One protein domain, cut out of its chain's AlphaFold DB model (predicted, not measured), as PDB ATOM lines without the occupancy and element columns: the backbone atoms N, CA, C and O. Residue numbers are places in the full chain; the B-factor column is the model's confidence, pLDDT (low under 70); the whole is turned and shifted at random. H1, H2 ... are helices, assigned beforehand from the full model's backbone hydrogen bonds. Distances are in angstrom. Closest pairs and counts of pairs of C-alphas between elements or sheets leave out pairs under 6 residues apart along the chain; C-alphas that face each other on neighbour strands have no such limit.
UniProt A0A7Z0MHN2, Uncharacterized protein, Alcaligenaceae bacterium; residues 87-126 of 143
ATOM      1  N   ASP A  87     -56.399   0.558  -5.523       54.12
ATOM      2  CA  ASP A  87     -56.103  -0.414  -6.553       54.12
ATOM      3  C   ASP A  87     -56.081  -1.791  -5.875       54.12
ATOM      4  O   ASP A  87     -55.383  -2.003  -4.876       54.12
ATOM      5  N   GLN A  88     -56.897  -2.730  -6.365       59.66
ATOM      6  CA  GLN A  88     -56.994  -4.091  -5.810       59.66
ATOM      7  C   GLN A  88     -55.614  -4.760  -5.711       59.66
ATOM      8  O   GLN A  88     -55.397  -5.613  -4.853       59.66
ATOM      9  N   SER A  89     -54.667  -4.315  -6.541       58.59
ATOM     10  CA  SER A  89     -53.253  -4.679  -6.547       58.59
ATOM     11  C   SER A  89     -52.551  -4.448  -5.199       58.59
ATOM     12  O   SER A  89     -51.800  -5.318  -4.759       58.59
ATOM     13  N   ILE A  90     -52.830  -3.347  -4.494       67.44
ATOM     14  CA  ILE A  90     -52.224  -3.042  -3.184       67.44
ATOM     15  C   ILE A  90     -52.771  -3.992  -2.117       67.44
ATOM     16  O   ILE A  90     -52.018  -4.501  -1.284       67.44
ATOM     17  N   LEU A  91     -54.074  -4.276  -2.165       73.25
ATOM     18  CA  LEU A  91     -54.723  -5.199  -1.237       73.25
ATOM     19  C   LEU A  91     -54.237  -6.638  -1.458       73.25
ATOM     20  O   LEU A  91     -53.977  -7.354  -0.492       73.25
ATOM     21  N   LEU A  92     -54.035  -7.033  -2.716       75.94
ATOM     22  CA  LEU A  92     -53.482  -8.335  -3.084       75.94
ATOM     23  C   LEU A  92     -52.016  -8.461  -2.649       75.94
ATOM     24  O   LEU A  92     -51.633  -9.479  -2.076       75.94
ATOM     25  N   LEU A  93     -51.208  -7.413  -2.834       77.06
ATOM     26  CA  LEU A  93     -49.812  -7.393  -2.395       77.06
ATOM     27  C   LEU A  93     -49.696  -7.471  -0.865       77.06
ATOM     28  O   LEU A  93     -48.885  -8.238  -0.340       77.06
ATOM     29  N   ALA A  94     -50.543  -6.733  -0.142       76.06
ATOM     30  CA  ALA A  94     -50.615  -6.792   1.315       76.06
ATOM     31  C   ALA A  94     -51.075  -8.174   1.810       76.06
ATOM     32  O   ALA A  94     -50.484  -8.723   2.743       76.06
ATOM     33  N   ALA A  95     -52.078  -8.771   1.158       79.25
ATOM     34  CA  ALA A  95     -52.551 -10.117   1.473       79.25
ATOM     35  C   ALA A  95     -51.455 -11.170   1.245       79.25
ATOM     36  O   ALA A  95     -51.210 -12.001   2.120       79.25
ATOM     37  N   MET A  96     -50.733 -11.100   0.125       87.12
ATOM     38  CA  MET A  96     -49.617 -12.008  -0.157       87.12
ATOM     39  C   MET A  96     -48.480 -11.848   0.858       87.12
ATOM     40  O   MET A  96     -47.962 -12.846   1.363       87.12
ATOM     41  N   GLY A  97     -48.137 -10.609   1.228       87.56
ATOM     42  CA  GLY A  97     -47.152 -10.336   2.278       87.56
ATOM     43  C   GLY A  97     -47.546 -10.940   3.631       87.56
ATOM     44  O   GLY A  97     -46.713 -11.556   4.303       87.56
ATOM     45  N   LEU A  98     -48.826 -10.838   4.004       91.31
ATOM     46  CA  LEU A  98     -49.364 -11.441   5.225       91.31
ATOM     47  C   LEU A  98     -49.267 -12.974   5.193       91.31
ATOM     48  O   LEU A  98     -48.820 -13.578   6.170       91.31
ATOM     49  N   VAL A  99     -49.643 -13.607   4.078       92.44
ATOM     50  CA  VAL A  99     -49.590 -15.071   3.915       92.44
ATOM     51  C   VAL A  99     -48.155 -15.582   4.050       92.44
ATOM     52  O   VAL A  99     -47.912 -16.529   4.800       92.44
ATOM     53  N   ILE A 100     -47.191 -14.928   3.396       92.44
ATOM     54  CA  ILE A 100     -45.770 -15.303   3.479       92.44
ATOM     55  C   ILE A 100     -45.258 -15.161   4.918       92.44
ATOM     56  O   ILE A 100     -44.588 -16.063   5.433       92.44
ATOM     57  N   ALA A 101     -45.598 -14.062   5.598       91.56
ATOM     58  CA  ALA A 101     -45.199 -13.839   6.985       91.56
ATOM     59  C   ALA A 101     -45.784 -14.902   7.929       91.56
ATOM     60  O   ALA A 101     -45.061 -15.448   8.769       91.56
ATOM     61  N   LEU A 102     -47.065 -15.244   7.770       93.25
ATOM     62  CA  LEU A 102     -47.722 -16.298   8.544       93.25
ATOM     63  C   LEU A 102     -47.072 -17.660   8.301       93.25
ATOM     64  O   LEU A 102     -46.778 -18.370   9.265       93.25
ATOM     65  N   PHE A 103     -46.779 -17.998   7.043       92.94
ATOM     66  CA  PHE A 103     -46.123 -19.257   6.694       92.94
ATOM     67  C   PHE A 103     -44.716 -19.347   7.299       92.94
ATOM     68  O   PHE A 103     -44.346 -20.366   7.885       92.94
ATOM     69  N   TYR A 104     -43.952 -18.252   7.251       92.19
ATOM     70  CA  TYR A 104     -42.625 -18.176   7.860       92.19
ATOM     71  C   TYR A 104     -42.671 -18.360   9.384       92.19
ATOM     72  O   TYR A 104     -41.886 -19.124   9.956       92.19
ATOM     73  N   VAL A 105     -43.603 -17.680  10.058       92.69
ATOM     74  CA  VAL A 105     -43.771 -17.778  11.514       92.69
ATOM     75  C   VAL A 105     -44.235 -19.179  11.916       92.69
ATOM     76  O   VAL A 105     -43.671 -19.759  12.848       92.69
ATOM     77  N   ALA A 106     -45.204 -19.751  11.199       87.94
ATOM     78  CA  ALA A 106     -45.695 -21.104  11.436       87.94
ATOM     79  C   ALA A 106     -44.587 -22.149  11.238       87.94
ATOM     80  O   ALA A 106     -44.368 -22.976  12.123       87.94
ATOM     81  N   GLY A 107     -43.816 -22.055  10.150       85.75
ATOM     82  CA  GLY A 107     -42.675 -22.934   9.884       85.75
ATOM     83  C   GLY A 107     -41.599 -22.846  10.968       85.75
ATOM     84  O   GLY A 107     -41.128 -23.866  11.475       85.75
ATOM     85  N   ARG A 108     -41.257 -21.631  11.421       85.50
ATOM     86  CA  ARG A 108     -40.329 -21.422  12.550       85.50
ATOM     87  C   ARG A 108     -40.853 -22.025  13.854       85.50
ATOM     88  O   ARG A 108     -40.061 -22.553  14.638       85.50
ATOM     89  N   LEU A 109     -42.154 -21.923  14.116       86.00
ATOM     90  CA  LEU A 109     -42.775 -22.446  15.332       86.00
ATOM     91  C   LEU A 109     -42.820 -23.979  15.322       86.00
ATOM     92  O   LEU A 109     -42.472 -24.604  16.326       86.00
ATOM     93  N   LEU A 110     -43.176 -24.566  14.179       83.62
ATOM     94  CA  LEU A 110     -43.128 -26.007  13.935       83.62
ATOM     95  C   LEU A 110     -41.708 -26.538  14.111       83.62
ATOM     96  O   LEU A 110     -41.507 -27.481  14.867       83.62
ATOM     97  N   LEU A 111     -40.702 -25.880  13.532       79.38
ATOM     98  CA  LEU A 111     -39.307 -26.301  13.665       79.38
ATOM     99  C   LEU A 111     -38.784 -26.201  15.110       79.38
ATOM    100  O   LEU A 111     -37.960 -27.011  15.531       79.38
ATOM    101  N   ARG A 112     -39.262 -25.226  15.895       77.00
ATOM    102  CA  ARG A 112     -38.921 -25.112  17.325       77.00
ATOM    103  C   ARG A 112     -39.564 -26.205  18.177       77.00
ATOM    104  O   ARG A 112     -38.946 -26.619  19.153       77.00
ATOM    105  N   ARG A 113     -40.785 -26.629  17.837       78.75
ATOM    106  CA  ARG A 113     -41.521 -27.691  18.546       78.75
ATOM    107  C   ARG A 113     -41.251 -29.093  18.005       78.75
ATOM    108  O   ARG A 113     -41.639 -30.060  18.649       78.75
ATOM    109  N   ALA A 114     -40.606 -29.203  16.848       75.62
ATOM    110  CA  ALA A 114     -40.283 -30.475  16.233       75.62
ATOM    111  C   ALA A 114     -39.372 -31.312  17.148       75.62
ATOM    112  O   ALA A 114     -38.452 -30.762  17.770       75.62
ATOM    113  N   PRO A 115     -39.594 -32.638  17.210       76.44
ATOM    114  CA  PRO A 115     -38.728 -33.531  17.961       76.44
ATOM    115  C   PRO A 115     -37.291 -33.453  17.420       76.44
ATOM    116  O   PRO A 115     -37.093 -33.209  16.224       76.44
ATOM    117  N   PRO A 116     -36.275 -33.663  18.276       67.69
ATOM    118  CA  PRO A 116     -34.871 -33.496  17.908       67.69
ATOM    119  C   PRO A 116     -34.488 -34.327  16.675       67.69
ATOM    120  O   PRO A 116     -33.805 -33.806  15.803       67.69
ATOM    121  N   GLY A 117     -35.026 -35.546  16.528       69.38
ATOM    122  CA  GLY A 117     -34.817 -36.393  15.345       69.38
ATOM    123  C   GLY A 117     -35.203 -35.724  14.020       69.38
ATOM    124  O   GLY A 117     -34.410 -35.708  13.085       69.38
ATOM    125  N   LEU A 118     -36.376 -35.084  13.956       69.06
ATOM    126  CA  LEU A 118     -36.830 -34.379  12.751       69.06
ATOM    127  C   LEU A 118     -35.977 -33.130  12.473       69.06
ATOM    128  O   LEU A 118     -35.718 -32.782  11.322       69.06
ATOM    129  N   ARG A 119     -35.502 -32.463  13.532       65.75
ATOM    130  CA  ARG A 119     -34.622 -31.292  13.408       65.75
ATOM    131  C   ARG A 119     -33.256 -31.670  12.842       65.75
ATOM    132  O   ARG A 119     -32.746 -30.910  12.030       65.75
ATOM    133  N   TYR A 120     -32.699 -32.821  13.212       66.12
ATOM    134  CA  TYR A 120     -31.425 -33.293  12.663       66.12
ATOM    135  C   TYR A 120     -31.516 -33.660  11.179       66.12
ATOM    136  O   TYR A 120     -30.570 -33.407  10.442       66.12
ATOM    137  N   VAL A 121     -32.654 -34.190  10.719       72.50
ATOM    138  CA  VAL A 121     -32.872 -34.486   9.291       72.50
ATOM    139  C   VAL A 121     -32.995 -33.200   8.465       72.50
ATOM    140  O   VAL A 121     -32.434 -33.124   7.379       72.50
ATOM    141  N   LEU A 122     -33.687 -32.174   8.979       68.50
ATOM    142  CA  LEU A 122     -33.865 -30.908   8.252       68.50
ATOM    143  C   LEU A 122     -32.668 -29.948   8.331       68.50
ATOM    144  O   LEU A 122     -32.418 -29.226   7.371       68.50
ATOM    145  N   LEU A 123     -31.981 -29.861   9.475       71.50
ATOM    146  CA  LEU A 123     -30.876 -28.908   9.695       71.50
ATOM    147  C   LEU A 123     -29.487 -29.550   9.603       71.50
ATOM    148  O   LEU A 123     -28.490 -28.830   9.637       71.50
ATOM    149  N   GLY A 124     -29.418 -30.874   9.495       68.81
ATOM    150  CA  GLY A 124     -28.181 -31.631   9.625       68.81
ATOM    151  C   GLY A 124     -27.749 -31.819  11.087       68.81
ATOM    152  O   GLY A 124     -28.297 -31.196  12.009       68.81
ATOM    153  N   PRO A 125     -26.769 -32.705  11.335       67.31
ATOM    154  CA  PRO A 125     -26.171 -32.854  12.652       67.31
ATOM    155  C   PRO A 125     -25.516 -31.529  13.087       67.31
ATOM    156  O   PRO A 125     -24.876 -30.862  12.270       67.31
ATOM    157  N   PRO A 126     -25.667 -31.114  14.358       65.25
ATOM    158  CA  PRO A 126     -25.042 -29.901  14.866       65.25
ATOM    159  C   PRO A 126     -23.522 -30.017  14.724       65.25
ATOM    160  O   PRO A 126     -22.897 -30.904  15.300       65.25
TER     161      PRO A 126
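This is residues 87 to 126 of the 143 residues of an uncharacterized protein of Alcaligenaceae bacterium (UniProt A0A7Z0MHN2). One long helix, H1, makes most of the length, and a short helix, H2, folds back at its far end at a steep tilt of 48 degrees, like the short arm of a lopsided V. Residues 87 to 110 stand free, of which 88 to 110 belong to H1. The printed part has 40 residues with two named helices, H1 then H2, and no named strand; its class is all helix. It is extended, with a radius of gyration of the C-alphas of 15.4 A, a rod spanning 48 by 15 by 10 A.

H1, residues 88 to 113, and H2, residues 116 to 123, are close but not clearly touching; their closest C-alphas, those of Leu 111 and Arg 119, are 6.9 A apart. They run opposite ways at a steep tilt of 48 degrees. In H1 and H2 every O i to N i+4 pair is within hydrogen-bond range.

H1 runs 37.3 A from C-alpha 88 at (-56.994, -4.091, -5.810) to C-alpha 113 at (-41.521, -27.691, 18.546). H2 measures 10.2 A and ends at C-alpha 123, at (-30.876, -28.908, 9.695).

The two C-alphas farthest apart, those of Asp 87 and Pro 125, are 48.1 A apart. The printed part has no cut, and the link from H1 to H2 is tight. Confidence is under 70 at residues 87 to 90, 116 to 120, 122 and 124 to 126.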